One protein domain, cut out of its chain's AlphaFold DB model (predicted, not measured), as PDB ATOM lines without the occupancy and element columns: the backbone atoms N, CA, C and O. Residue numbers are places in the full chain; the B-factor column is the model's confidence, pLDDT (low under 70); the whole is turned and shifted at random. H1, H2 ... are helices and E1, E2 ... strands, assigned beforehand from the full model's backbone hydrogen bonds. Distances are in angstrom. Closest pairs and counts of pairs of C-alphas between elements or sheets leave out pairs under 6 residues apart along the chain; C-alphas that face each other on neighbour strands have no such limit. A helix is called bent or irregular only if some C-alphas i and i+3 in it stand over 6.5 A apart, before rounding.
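What this domain is: This is residues 10 to 107 of the 126 residues of an uncharacterized protein of Streptomyces kaniharaensis (UniProt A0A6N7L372). Picture one twisted sheet of five strands with H1 and H3 over one face and the other face bare; the short H2 caps one end of the sheet. At the opposite end, the unnamed stretch 21 to 32 loops round from E2 to E3, at the far edge. The printed part has 98 residues with five named strands and three named helices, in the order E1 E2 E3 H1 E4 H2 E5 H3; the sheet runs E1 E2 E4 E5 E3, all antiparallel, and the class is mixed, helices and strands. It is compact, with a radius of gyration of the C-alphas of 13.1 A, rounded, and spans 34 by 29 by 23 A.

How they stand to each other: Start at E1, residues 10 to 12, a hairpin with E2, residues 16 to 20; N 18 and O 11 are 2.8 A apart. E2 pairs with E4, residues 58 to 63, where N 19 and O 60 are 2.8 A apart. Next comes E5, residues 84 to 90, with N 61 and O 87 at 2.9 A, then E3, residues 33 to 36, with N 35 and O 86 at 2.9 A. H1, residues 39 to 55, runs along the strands over E4 and E5 at a height over the sheet of 8.5 A. E3, H1 and E4 form a split strand-helix-strand unit, two strands running the same way with E5 between them, and its crossover is right-handed. H2, residues 66 to 73, is on the same face, over none of the strands; it touches H1 at residues 39 to 43 alone, about perpendicular at 86 degrees, closest at the C-alphas of Pro 39 and Pro 66, 4.4 A. H3, residues 95 to 105, is on that face too, over E3 and only just over E5, with 3 of its C-alphas falling on E5. It touches H1 at residues 48 to 52 alone, opposite ways at a steep tilt of 51 degrees, closest at the C-alphas of Leu 48 and Val 105, 6.2 A. H2 and H3 are apart. Every O i to N i+4 pair is within hydrogen-bond range in H2 and H3, and 9 of 13 in H1.

Where its parts are: Find C-alpha 10 at (-44.485, -45.059, 21.693), where E1 begins its 7.0 A; E2 spans 12.6 A and E3 9.9 A. From C-alpha 39 at (-29.777, -30.295, 26.876), H1 runs 25.4 A; it is irregular, with C-alphas 40 and 43 7.6 A apart, and has a kink of 37 degrees near residue 46. E4 spans 17.0 A, H2 10.2 A, E5 16.0 A and H3 15.7 A, ending at C-alpha 105 at (-22.493, -46.322, 21.794).

The domain as a whole: The two C-alphas farthest apart are those of Arg 23 and Val 76, 35.8 A. The printed part has no cut. The link from E2 to E3, 12 residues, is long. Mean pLDDT of the printed part is 92.4; look for values under 70 at residues 27 to 29.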
ATOM      1  N   GLY A  10     -45.010 -46.302  21.159       79.50
ATOM      2  CA  GLY A  10     -44.485 -45.059  21.693       79.50
ATOM      3  C   GLY A  10     -45.635 -44.123  22.028       79.50
ATOM      4  O   GLY A  10     -46.620 -44.062  21.295       79.50
ATOM      5  N   TRP A  11     -45.515 -43.400  23.130       89.38
ATOM      6  CA  TRP A  11     -46.383 -42.267  23.436       89.38
ATOM      7  C   TRP A  11     -45.558 -41.194  24.143       89.38
ATOM      8  O   TRP A  11     -44.404 -41.432  24.502       89.38
ATOM      9  N   SER A  12     -46.090 -39.988  24.277       89.81
ATOM     10  CA  SER A  12     -45.414 -38.907  24.996       89.81
ATOM     11  C   SER A  12     -46.414 -38.113  25.822       89.81
ATOM     12  O   SER A  12     -47.560 -37.952  25.405       89.81
ATOM     13  N   ASP A  13     -45.958 -37.609  26.964       91.56
ATOM     14  CA  ASP A  13     -46.636 -36.574  27.744       91.56
ATOM     15  C   ASP A  13     -45.882 -35.231  27.623       91.56
ATOM     16  O   ASP A  13     -45.023 -35.045  26.750       91.56
ATOM     17  N   ASP A  14     -46.210 -34.277  28.495       90.25
ATOM     18  CA  ASP A  14     -45.595 -32.944  28.537       90.25
ATOM     19  C   ASP A  14     -44.131 -32.942  29.001       90.25
ATOM     20  O   ASP A  14     -43.459 -31.913  28.933       90.25
ATOM     21  N   THR A  15     -43.600 -34.074  29.459       91.06
ATOM     22  CA  THR A  15     -42.232 -34.213  29.972       91.06
ATOM     23  C   THR A  15     -41.446 -35.329  29.278       91.06
ATOM     24  O   THR A  15     -40.276 -35.151  28.935       91.06
ATOM     25  N   TRP A  16     -42.064 -36.478  29.045       94.75
ATOM     26  CA  TRP A  16     -41.386 -37.709  28.664       94.75
ATOM     27  C   TRP A  16     -41.959 -38.288  27.381       94.75
ATOM     28  O   TRP A  16     -43.169 -38.309  27.167       94.75
ATOM     29  N   SER A  17     -41.070 -38.834  26.564       95.31
ATOM     30  CA  SER A  17     -41.404 -39.822  25.548       95.31
ATOM     31  C   SER A  17     -41.133 -41.215  26.100       95.31
ATOM     32  O   SER A  17     -40.203 -41.401  26.886       95.31
ATOM     33  N   TYR A  18     -41.946 -42.188  25.699       94.56
ATOM     34  CA  TYR A  18     -41.937 -43.542  26.240       94.56
ATOM     35  C   TYR A  18     -41.773 -44.580  25.134       94.56
ATOM     36  O   TYR A  18     -42.331 -44.438  24.048       94.56
ATOM     37  N   LEU A  19     -41.062 -45.658  25.454       94.69
ATOM     38  CA  LEU A  19     -40.981 -46.885  24.673       94.69
ATOM     39  C   LEU A  19     -41.522 -48.034  25.518       94.69
ATOM     40  O   LEU A  19     -40.919 -48.403  26.529       94.69
ATOM     41  N   ASN A  20     -42.614 -48.638  25.056       92.69
ATOM     42  CA  ASN A  20     -43.184 -49.830  25.664       92.69
ATOM     43  C   ASN A  20     -42.942 -51.043  24.765       92.69
ATOM     44  O   ASN A  20     -43.279 -51.032  23.580       92.69
ATOM     45  N   ASP A  21     -42.358 -52.097  25.333       93.12
ATOM     46  CA  ASP A  21     -42.167 -53.375  24.660       93.12
ATOM     47  C   ASP A  21     -43.175 -54.380  25.230       93.12
ATOM     48  O   ASP A  21     -43.101 -54.681  26.422       93.12
ATOM     49  N   PRO A  22     -44.114 -54.904  24.422       90.44
ATOM     50  CA  PRO A  22     -45.155 -55.819  24.896       90.44
ATOM     51  C   PRO A  22     -44.606 -57.163  25.393       90.44
ATOM     52  O   PRO A  22     -45.346 -57.948  25.977       90.44
ATOM     53  N   ARG A  23     -43.322 -57.451  25.152       90.62
ATOM     54  CA  ARG A  23     -42.641 -58.653  25.647       90.62
ATOM     55  C   ARG A  23     -42.111 -58.485  27.070       90.62
ATOM     56  O   ARG A  23     -41.586 -59.450  27.620       90.62
ATOM     57  N   MET A  24     -42.198 -57.287  27.654       90.62
ATOM     58  CA  MET A  24     -41.814 -57.080  29.047       90.62
ATOM     59  C   MET A  24     -42.742 -57.872  29.978       90.62
ATOM     60  O   MET A  24     -43.960 -57.841  29.795       90.62
ATOM     61  N   PRO A  25     -42.191 -58.595  30.971       85.75
ATOM     62  CA  PRO A  25     -43.007 -59.280  31.962       85.75
ATOM     63  C   PRO A  25     -43.787 -58.262  32.803       85.75
ATOM     64  O   PRO A  25     -43.334 -57.141  33.004       85.75
ATOM     65  N   ALA A  26     -44.936 -58.676  33.340       75.19
ATOM     66  CA  ALA A  26     -45.775 -57.821  34.187       75.19
ATOM     67  C   ALA A  26     -45.168 -57.522  35.576       75.19
ATOM     68  O   ALA A  26     -45.715 -56.709  36.315       75.19
ATOM     69  N   MET A  27     -44.085 -58.214  35.953       68.69
ATOM     70  CA  MET A  27     -43.412 -58.039  37.242       68.69
ATOM     71  C   MET A  27     -42.546 -56.776  37.284       68.69
ATOM     72  O   MET A  27     -42.113 -56.268  36.250       68.69
ATOM     73  N   ASP A  28     -42.270 -56.313  38.506       64.44
ATOM     74  CA  ASP A  28     -41.501 -55.103  38.779       64.44
ATOM     75  C   ASP A  28     -40.084 -55.130  38.182       64.44
ATOM     76  O   ASP A  28     -39.405 -56.153  38.097       64.44
ATOM     77  N   HIS A  29     -39.630 -53.949  37.770       69.00
ATOM     78  CA  HIS A  29     -38.297 -53.742  37.225       69.00
ATOM     79  C   HIS A  29     -37.243 -53.729  38.343       69.00
ATOM     80  O   HIS A  29     -37.032 -52.690  38.976       69.00
ATOM     81  N   ASP A  30     -36.545 -54.850  38.539       80.38
ATOM     82  CA  ASP A  30     -35.475 -54.988  39.544       80.38
ATOM     83  C   ASP A  30     -34.304 -54.015  39.327       80.38
ATOM     84  O   ASP A  30     -33.648 -53.584  40.275       80.38
ATOM     85  N   TRP A  31     -34.043 -53.650  38.069       90.62
ATOM     86  CA  TRP A  31     -32.942 -52.774  37.682       90.62
ATOM     87  C   TRP A  31     -33.417 -51.625  36.802       90.62
ATOM     88  O   TRP A  31     -34.355 -51.754  36.014       90.62
ATOM     89  N   LYS A  32     -32.723 -50.491  36.918       93.25
ATOM     90  CA  LYS A  32     -32.886 -49.321  36.053       93.25
ATOM     91  C   LYS A  32     -31.508 -48.815  35.667       93.25
ATOM     92  O   LYS A  32     -30.620 -48.742  36.514       93.25
ATOM     93  N   LEU A  33     -31.350 -48.452  34.405       95.50
ATOM     94  CA  LEU A  33     -30.169 -47.766  33.899       95.50
ATOM     95  C   LEU A  33     -30.556 -46.324  33.587       95.50
ATOM     96  O   LEU A  33     -31.628 -46.072  33.033       95.50
ATOM     97  N   HIS A  34     -29.684 -45.382  33.926       96.44
ATOM     98  CA  HIS A  34     -29.866 -43.983  33.568       96.44
ATOM     99  C   HIS A  34     -28.765 -43.546  32.612       96.44
ATOM    100  O   HIS A  34     -27.583 -43.751  32.883       96.44
ATOM    101  N   VAL A  35     -29.161 -42.921  31.505       95.81
ATOM    102  CA  VAL A  35     -28.235 -42.263  30.582       95.81
ATOM    103  C   VAL A  35     -28.264 -40.773  30.864       95.81
ATOM    104  O   VAL A  35     -29.340 -40.168  30.940       95.81
ATOM    105  N   SER A  36     -27.069 -40.202  31.003       94.69
ATOM    106  CA  SER A  36     -26.896 -38.775  31.213       94.69
ATOM    107  C   SER A  36     -26.628 -38.015  29.931       94.69
ATOM    108  O   SER A  36     -25.915 -38.492  29.053       94.69
ATOM    109  N   ALA A  37     -27.211 -36.821  29.837       94.06
ATOM    110  CA  ALA A  37     -26.995 -35.899  28.734       94.06
ATOM    111  C   ALA A  37     -27.148 -34.443  29.190       94.06
ATOM    112  O   ALA A  37     -27.885 -34.113  30.129       94.06
ATOM    113  N   ARG A  38     -26.471 -33.542  28.477       93.81
ATOM    114  CA  ARG A  38     -26.759 -32.100  28.517       93.81
ATOM    115  C   ARG A  38     -27.908 -31.777  27.549       93.81
ATOM    116  O   ARG A  38     -28.042 -32.471  26.545       93.81
ATOM    117  N   PRO A  39     -28.679 -30.691  27.767       94.75
ATOM    118  CA  PRO A  39     -29.777 -30.295  26.876       94.75
ATOM    119  C   PRO A  39     -29.409 -30.259  25.387       94.75
ATOM    120  O   PRO A  39     -30.125 -30.822  24.572       94.75
ATOM    121  N   GLY A  40     -28.261 -29.665  25.042       94.94
ATOM    122  CA  GLY A  40     -27.802 -29.572  23.649       94.94
ATOM    123  C   GLY A  40     -27.333 -30.893  23.026       94.94
ATOM    124  O   GLY A  40     -27.119 -30.936  21.825       94.94
ATOM    125  N   GLY A  41     -27.162 -31.954  23.821       93.81
ATOM    126  CA  GLY A  41     -26.789 -33.289  23.344       93.81
ATOM    127  C   GLY A  41     -27.936 -34.297  23.375       93.81
ATOM    128  O   GLY A  41     -27.720 -35.449  23.022       93.81
ATOM    129  N   LEU A  42     -29.137 -33.898  23.812       95.06
ATOM    130  CA  LEU A  42     -30.255 -34.820  24.023       95.06
ATOM    131  C   LEU A  42     -30.637 -35.583  22.751       95.06
ATOM    132  O   LEU A  42     -30.781 -36.800  22.808       95.06
ATOM    133  N   GLU A  43     -30.792 -34.884  21.626       94.75
ATOM    134  CA  GLU A  43     -31.188 -35.489  20.349       94.75
ATOM    135  C   GLU A  43     -30.162 -36.533  19.900       94.75
ATOM    136  O   GLU A  43     -30.493 -37.706  19.766       94.75
ATOM    137  N   ALA A  44     -28.887 -36.151  19.832       95.19
ATOM    138  CA  ALA A  44     -27.821 -37.052  19.412       95.19
ATOM    139  C   ALA A  44     -27.629 -38.258  20.354       95.19
ATOM    140  O   ALA A  44     -27.424 -39.380  19.895       95.19
ATOM    141  N   VAL A  45     -27.738 -38.064  21.675       95.88
ATOM    142  CA  VAL A  45     -27.719 -39.179  22.640       95.88
ATOM    143  C   VAL A  45     -28.920 -40.101  22.424       95.88
ATOM    144  O   VAL A  45     -28.774 -41.322  22.473       95.88
ATOM    145  N   THR A  46     -30.100 -39.542  22.160       95.69
ATOM    146  CA  THR A  46     -31.317 -40.318  21.896       95.69
ATOM    147  C   THR A  46     -31.188 -41.126  20.603       95.69
ATOM    148  O   THR A  46     -31.505 -42.315  20.612       95.69
ATOM    149  N   ASP A  47     -30.632 -40.544  19.538       95.81
ATOM    150  CA  ASP A  47     -30.384 -41.217  18.255       95.81
ATOM    151  C   ASP A  47     -29.399 -42.388  18.370       95.81
ATOM    152  O   ASP A  47     -29.522 -43.384  17.658       95.81
ATOM    153  N   LEU A  48     -28.442 -42.308  19.297       96.31
ATOM    154  CA  LEU A  48     -27.510 -43.401  19.587       96.31
ATOM    155  C   LEU A  48     -28.150 -44.506  20.431       96.31
ATOM    156  O   LEU A  48     -27.905 -45.694  20.209       96.31
ATOM    157  N   VAL A  49     -28.971 -44.123  21.409       96.81
ATOM    158  CA  VAL A  49     -29.562 -45.045  22.383       96.81
ATOM    159  C   VAL A  49     -30.760 -45.791  21.801       96.81
ATOM    160  O   VAL A  49     -30.862 -47.004  21.986       96.81
ATOM    161  N   LEU A  50     -31.654 -45.121  21.067       95.50
ATOM    162  CA  LEU A  50     -32.884 -45.729  20.546       95.50
ATOM    163  C   LEU A  50     -32.636 -47.014  19.735       95.50
ATOM    164  O   LEU A  50     -33.315 -48.006  20.009       95.50
ATOM    165  N   PRO A  51     -31.657 -47.087  18.811       96.12
ATOM    166  CA  PRO A  51     -31.345 -48.328  18.108       96.12
ATOM    167  C   PRO A  51     -30.962 -49.486  19.038       96.12
ATOM    168  O   PRO A  51     -31.324 -50.626  18.754       96.12
ATOM    169  N   VAL A  52     -30.253 -49.220  20.144       97.38
ATOM    170  CA  VAL A  52     -29.916 -50.236  21.161       97.38
ATOM    171  C   VAL A  52     -31.185 -50.727  21.857       97.38
ATOM    172  O   VAL A  52     -31.415 -51.935  21.954       97.38
ATOM    173  N   LEU A  53     -32.051 -49.803  22.279       96.44
ATOM    174  CA  LEU A  53     -33.307 -50.130  22.962       96.44
ATOM    175  C   LEU A  53     -34.264 -50.919  22.061       96.44
ATOM    176  O   LEU A  53     -34.917 -51.859  22.508       96.44
ATOM    177  N   LEU A  54     -34.321 -50.592  20.768       94.69
ATOM    178  CA  LEU A  54     -35.178 -51.274  19.795       94.69
ATOM    179  C   LEU A  54     -34.737 -52.712  19.487       94.69
ATOM    180  O   LEU A  54     -35.563 -53.514  19.041       94.69
ATOM    181  N   ARG A  55     -33.478 -53.073  19.756       94.50
ATOM    182  CA  ARG A  55     -32.986 -54.459  19.644       94.50
ATOM    183  C   ARG A  55     -33.184 -55.272  20.924       94.50
ATOM    184  O   ARG A  55     -33.267 -56.493  20.850       94.50
ATOM    185  N   ASN A  56     -33.329 -54.605  22.066       95.00
ATOM    186  CA  ASN A  56     -33.440 -55.228  23.381       95.00
ATOM    187  C   ASN A  56     -34.888 -55.243  23.901       95.00
ATOM    188  O   ASN A  56     -35.714 -54.420  23.506       95.00
ATOM    189  N   VAL A  57     -35.226 -56.196  24.775       94.19
ATOM    190  CA  VAL A  57     -36.524 -56.204  25.475       94.19
ATOM    191  C   VAL A  57     -36.401 -55.314  26.708       94.19
ATOM    192  O   VAL A  57     -35.698 -55.657  27.661       94.19
ATOM    193  N   CYS A  58     -37.027 -54.141  26.657       94.56
ATOM    194  CA  CYS A  58     -36.986 -53.151  27.729       94.56
ATOM    195  C   CYS A  58     -38.153 -52.163  27.626       94.56
ATOM    196  O   CYS A  58     -38.657 -51.890  26.531       94.56
ATOM    197  N   HIS A  59     -38.506 -51.547  28.751       95.38
ATOM    198  CA  HIS A  59     -39.187 -50.252  28.742       95.38
ATOM    199  C   HIS A  59     -38.163 -49.127  28.802       95.38
ATOM    200  O   HIS A  59     -37.068 -49.298  29.340       95.38
ATOM    201  N   ALA A  60     -38.506 -47.962  28.268       96.75
ATOM    202  CA  ALA A  60     -37.683 -46.776  28.438       96.75
ATOM    203  C   ALA A  60     -38.520 -45.504  28.420       96.75
ATOM    204  O   ALA A  60     -39.621 -45.473  27.870       96.75
ATOM    205  N   LYS A  61     -37.962 -44.444  28.994       95.94
ATOM    206  CA  LYS A  61     -38.458 -43.082  28.826       95.94
ATOM    207  C   LYS A  61     -37.309 -42.097  28.695       95.94
ATOM    208  O   LYS A  61     -36.260 -42.312  29.298       95.94
ATOM    209  N   TRP A  62     -37.508 -41.023  27.947       97.25
ATOM    210  CA  TRP A  62     -36.518 -39.959  27.775       97.25
ATOM    211  C   TRP A  62     -37.178 -38.588  27.737       97.25
ATOM    212  O   TRP A  62     -38.366 -38.475  27.432       97.25
ATOM    213  N   ALA A  63     -36.427 -37.556  28.116       96.38
ATOM    214  CA  ALA A  63     -36.925 -36.187  28.094       96.38
ATOM    215  C   ALA A  63     -37.390 -35.832  26.674       96.38
ATOM    216  O   ALA A  63     -36.665 -36.060  25.706       96.38
ATOM    217  N   ARG A  64     -38.592 -35.266  26.545       94.75
ATOM    218  CA  ARG A  64     -39.206 -34.993  25.235       94.75
ATOM    219  C   ARG A  64     -38.520 -33.876  24.444       94.75
ATOM    220  O   ARG A  64     -38.719 -33.777  23.240       94.75
ATOM    221  N   SER A  65     -37.790 -32.987  25.124       95.25
ATOM    222  CA  SER A  65     -37.107 -31.859  24.490       95.25
ATOM    223  C   SER A  65     -35.914 -31.346  25.309       95.25
ATOM    224  O   SER A  65     -35.834 -31.593  26.523       95.25
ATOM    225  N   PRO A  66     -34.987 -30.596  24.678       95.75
ATOM    226  CA  PRO A  66     -33.879 -29.942  25.371       95.75
ATOM    227  C   PRO A  66     -34.332 -29.012  26.503       95.75
ATOM    228  O   PRO A  66     -33.676 -28.933  27.542       95.75
ATOM    229  N   GLU A  67     -35.456 -28.313  26.344       96.31
ATOM    230  CA  GLU A  67     -36.030 -27.416  27.354       96.31
ATOM    231  C   GLU A  67     -36.490 -28.201  28.577       96.31
ATOM    232  O   GLU A  67     -36.162 -27.829  29.706       96.31
ATOM    233  N   THR A  68     -37.176 -29.325  28.360       95.31
ATOM    234  CA  THR A  68     -37.569 -30.226  29.442       95.31
ATOM    235  C   THR A  68     -36.344 -30.770  30.173       95.31
ATOM    236  O   THR A  68     -36.296 -30.734  31.404       95.31
ATOM    237  N   LEU A  69     -35.309 -31.207  29.448       95.75
ATOM    238  CA  LEU A  69     -34.076 -31.683  30.080       95.75
ATOM    239  C   LEU A  69     -33.341 -30.566  30.830       95.75
ATOM    240  O   LEU A  69     -32.761 -30.813  31.884       95.75
ATOM    241  N   ARG A  70     -33.381 -29.325  30.335       95.56
ATOM    242  CA  ARG A  70     -32.828 -28.165  31.049       95.56
ATOM    243  C   ARG A  70     -33.549 -27.953  32.380       95.56
ATOM    244  O   ARG A  70     -32.881 -27.732  33.386       95.56
ATOM    245  N   ALA A  71     -34.876 -28.066  32.400       94.56
ATOM    246  CA  ALA A  71     -35.657 -27.974  33.630       94.56
ATOM    247  C   ALA A  71     -35.320 -29.114  34.608       94.56
ATOM    248  O   ALA A  71     -35.080 -28.848  35.784       94.56
ATOM    249  N   ILE A  72     -35.203 -30.357  34.130       92.56
ATOM    250  CA  ILE A  72     -34.781 -31.512  34.947       92.56
ATOM    251  C   ILE A  72     -33.380 -31.284  35.536       92.56
ATOM    252  O   ILE A  72     -33.174 -31.410  36.742       92.56
ATOM    253  N   ASN A  73     -32.423 -30.882  34.699       92.75
ATOM    254  CA  ASN A  73     -31.035 -30.659  35.101       92.75
ATOM    255  C   ASN A  73     -30.844 -29.433  36.003       92.75
ATOM    256  O   ASN A  73     -29.790 -29.314  36.621       92.75
ATOM    257  N   SER A  74     -31.841 -28.548  36.120       91.69
ATOM    258  CA  SER A  74     -31.804 -27.450  37.096       91.69
ATOM    259  C   SER A  74     -31.831 -27.949  38.545       91.69
ATOM    260  O   SER A  74     -31.432 -27.221  39.449       91.69
ATOM    261  N   GLY A  75     -32.332 -29.169  38.779       88.62
ATOM    262  CA  GLY A  75     -32.479 -29.753  40.111       88.62
ATOM    263  C   GLY A  75     -33.549 -29.094  40.986       88.62
ATOM    264  O   GLY A  75     -33.768 -29.564  42.099       88.62
ATOM    265  N   VAL A  76     -34.244 -28.059  40.492       88.38
ATOM    266  CA  VAL A  76     -35.256 -27.297  41.247       88.38
ATOM    267  C   VAL A  76     -36.409 -28.189  41.701       88.38
ATOM    268  O   VAL A  76     -36.859 -28.083  42.836       88.38
ATOM    269  N   SER A  77     -36.879 -29.085  40.830       82.50
ATOM    270  CA  SER A  77     -37.941 -30.038  41.166       82.50
ATOM    271  C   SER A  77     -37.420 -31.253  41.936       82.50
ATOM    272  O   SER A  77     -38.109 -31.774  42.810       82.50
ATOM    273  N   SER A  78     -36.216 -31.729  41.608       86.31
ATOM    274  CA  SER A  78     -35.557 -32.838  42.295       86.31
ATOM    275  C   SER A  78     -34.069 -32.890  41.959       86.31
ATOM    276  O   SER A  78     -33.686 -33.177  40.824       86.31
ATOM    277  N   ALA A  79     -33.214 -32.712  42.967       85.44
ATOM    278  CA  ALA A  79     -31.769 -32.878  42.814       85.44
ATOM    279  C   ALA A  79     -31.388 -34.300  42.354       85.44
ATOM    280  O   ALA A  79     -30.435 -34.484  41.603       85.44
ATOM    281  N   GLY A  80     -32.171 -35.312  42.747       85.75
ATOM    282  CA  GLY A  80     -31.952 -36.705  42.349       85.75
ATOM    283  C   GLY A  80     -32.342 -37.018  40.901       85.75
ATOM    284  O   GLY A  80     -32.071 -38.123  40.432       85.75
ATOM    285  N   ALA A  81     -32.991 -36.089  40.194       86.56
ATOM    286  CA  ALA A  81     -33.317 -36.227  38.776       86.56
ATOM    287  C   ALA A  81     -32.249 -35.621  37.853       86.56
ATOM    288  O   ALA A  81     -32.260 -35.892  36.653       86.56
ATOM    289  N   VAL A  82     -31.319 -34.829  38.398       90.88
ATOM    290  CA  VAL A  82     -30.283 -34.150  37.615       90.88
ATOM    291  C   VAL A  82     -29.462 -35.166  36.826       90.88
ATOM    292  O   VAL A  82     -28.988 -36.169  37.360       90.88
ATOM    293  N   GLY A  83     -29.317 -34.897  35.533       88.81
ATOM    294  CA  GLY A  83     -28.628 -35.750  34.580       88.81
ATOM    295  C   GLY A  83     -29.483 -36.888  34.029       88.81
ATOM    296  O   GLY A  83     -29.077 -37.472  33.044       88.81
ATOM    297  N   LYS A  84     -30.662 -37.222  34.568       93.50
ATOM    298  CA  LYS A  84     -31.460 -38.376  34.100       93.50
ATOM    299  C   LYS A  84     -32.223 -38.051  32.813       93.50
ATOM    300  O   LYS A  84     -33.431 -37.831  32.834       93.50
ATOM    301  N   ALA A  85     -31.505 -38.020  31.692       96.12
ATOM    302  CA  ALA A  85     -32.067 -37.738  30.375       96.12
ATOM    303  C   ALA A  85     -32.883 -38.915  29.829       96.12
ATOM    304  O   ALA A  85     -33.949 -38.697  29.258       96.12
ATOM    305  N   ILE A  86     -32.399 -40.145  30.036       97.12
ATOM    306  CA  ILE A  86     -33.083 -41.387  29.654       97.12
ATOM    307  C   ILE A  86     -33.076 -42.338  30.851       97.12
ATOM    308  O   ILE A  86     -32.042 -42.525  31.493       97.12
ATOM    309  N   THR A  87     -34.213 -42.973  31.125       96.75
ATOM    310  CA  THR A  87     -34.325 -44.112  32.040       96.75
ATOM    311  C   THR A  87     -34.681 -45.353  31.237       96.75
ATOM    312  O   THR A  87     -35.656 -45.348  30.487       96.75
ATOM    313  N   VAL A  88     -33.920 -46.424  31.429       97.00
ATOM    314  CA  VAL A  88     -34.115 -47.714  30.769       97.00
ATOM    315  C   VAL A  88     -34.409 -48.770  31.823       97.00
ATOM    316  O   VAL A  88     -33.709 -48.877  32.829       97.00
ATOM    317  N   TYR A  89     -35.441 -49.560  31.569       95.38
ATOM    318  CA  TYR A  89     -35.909 -50.639  32.419       95.38
ATOM    319  C   TYR A  89     -35.708 -51.967  31.670       95.38
ATOM    320  O   TYR A  89     -36.572 -52.360  30.875       95.38
ATOM    321  N   PRO A  90     -34.547 -52.628  31.837       94.75
ATOM    322  CA  PRO A  90     -34.256 -53.898  31.179       94.75
ATOM    323  C   PRO A  90     -35.198 -55.015  31.637       94.75
ATOM    324  O   PRO A  90     -35.694 -55.007  32.765       94.75
ATOM    325  N   ALA A  91     -35.397 -56.013  30.775       93.38
ATOM    326  CA  ALA A  91     -35.952 -57.296  31.192       93.38
ATOM    327  C   ALA A  91     -35.061 -57.977  32.262       93.38
ATOM    328  O   ALA A  91     -33.845 -57.750  32.302       93.38
ATOM    329  N   PRO A  92     -35.625 -58.846  33.121       90.94
ATOM    330  CA  PRO A  92     -34.845 -59.578  34.116       90.94
ATOM    331  C   PRO A  92     -33.672 -60.344  33.489       90.94
ATOM    332  O   PRO A  92     -33.817 -61.000  32.458       90.94
ATOM    333  N   GLY A  93     -32.493 -60.245  34.106       91.00
ATOM    334  CA  GLY A  93     -31.279 -60.933  33.650       91.00
ATOM    335  C   GLY A  93     -30.559 -60.307  32.446       91.00
ATOM    336  O   GLY A  93     -29.491 -60.794  32.089       91.00
ATOM    337  N   THR A  94     -31.068 -59.228  31.839       93.44
ATOM    338  CA  THR A  94     -30.445 -58.610  30.644       93.44
ATOM    339  C   THR A  94     -29.665 -57.326  30.934       93.44
ATOM    340  O   THR A  94     -29.018 -56.785  30.038       93.44
ATOM    341  N   VAL A  95     -29.682 -56.852  32.187       94.06
ATOM    342  CA  VAL A  95     -29.111 -55.554  32.590       94.06
ATOM    343  C   VAL A  95     -27.647 -55.377  32.183       94.06
ATOM    344  O   VAL A  95     -27.306 -54.319  31.670       94.06
ATOM    345  N   VAL A  96     -26.801 -56.397  32.364       94.56
ATOM    346  CA  VAL A  96     -25.361 -56.307  32.065       94.56
ATOM    347  C   VAL A  96     -25.129 -56.139  30.565       94.56
ATOM    348  O   VAL A  96     -24.501 -55.170  30.152       94.56
ATOM    349  N   GLY A  97     -25.712 -57.018  29.743       95.56
ATOM    350  CA  GLY A  97     -25.556 -56.946  28.288       95.56
ATOM    351  C   GLY A  97     -26.107 -55.645  27.698       95.56
ATOM    352  O   GLY A  97     -25.463 -55.025  26.854       95.56
ATOM    353  N   LEU A  98     -27.260 -55.178  28.194       96.56
ATOM    354  CA  LEU A  98     -27.819 -53.896  27.768       96.56
ATOM    355  C   LEU A  98     -26.928 -52.718  28.185       96.56
ATOM    356  O   LEU A  98     -26.739 -51.785  27.406       96.56
ATOM    357  N   ALA A  99     -26.374 -52.749  29.398       95.62
ATOM    358  CA  ALA A  99     -25.475 -51.706  29.871       95.62
ATOM    359  C   ALA A  99     -24.184 -51.643  29.036       95.62
ATOM    360  O   ALA A  99     -23.761 -50.543  28.687       95.62
ATOM    361  N   ASP A 100     -23.614 -52.784  28.642       95.75
ATOM    362  CA  ASP A 100     -22.417 -52.848  27.791       95.75
ATOM    363  C   ASP A 100     -22.656 -52.272  26.384       95.75
ATOM    364  O   ASP A 100     -21.825 -51.516  25.863       95.75
ATOM    365  N   GLU A 101     -23.807 -52.573  25.766       97.25
ATOM    366  CA  GLU A 101     -24.194 -51.967  24.483       97.25
ATOM    367  C   GLU A 101     -24.346 -50.446  24.607       97.25
ATOM    368  O   GLU A 101     -23.820 -49.699  23.775       97.25
ATOM    369  N   LEU A 102     -25.028 -49.974  25.659       96.31
ATOM    370  CA  LEU A 102     -25.224 -48.545  25.911       96.31
ATOM    371  C   LEU A 102     -23.891 -47.830  26.156       96.31
ATOM    372  O   LEU A 102     -23.633 -46.793  25.551       96.31
ATOM    373  N   VAL A 103     -23.014 -48.398  26.986       94.12
ATOM    374  CA  VAL A 103     -21.658 -47.886  27.230       94.12
ATOM    375  C   VAL A 103     -20.894 -47.747  25.920       94.12
ATOM    376  O   VAL A 103     -20.255 -46.722  25.692       94.12
ATOM    377  N   THR A 104     -20.982 -48.748  25.044       94.50
ATOM    378  CA  THR A 104     -20.261 -48.764  23.769       94.50
ATOM    379  C   THR A 104     -20.691 -47.623  22.851       94.50
ATOM    380  O   THR A 104     -19.826 -46.921  22.331       94.50
ATOM    381  N   VAL A 105     -21.997 -47.394  22.679       95.31
ATOM    382  CA  VAL A 105     -22.493 -46.322  21.794       95.31
ATOM    383  C   VAL A 105     -22.363 -44.923  22.407       95.31
ATOM    384  O   VAL A 105     -22.341 -43.939  21.675       95.31
ATOM    385  N   LEU A 106     -22.241 -44.826  23.735       93.62
ATOM    386  CA  LEU A 106     -22.122 -43.562  24.471       93.62
ATOM    387  C   LEU A 106     -20.678 -43.176  24.820       93.62
ATOM    388  O   LEU A 106     -20.462 -42.165  25.496       93.62
ATOM    389  N   ARG A 107     -19.666 -43.943  24.386       89.19
ATOM    390  CA  ARG A 107     -18.261 -43.564  24.617       89.19
ATOM    391  C   ARG A 107     -17.985 -42.179  24.031       89.19
ATOM    392  O   ARG A 107     -18.311 -41.901  22.882       89.19
TER     393      ARG A 107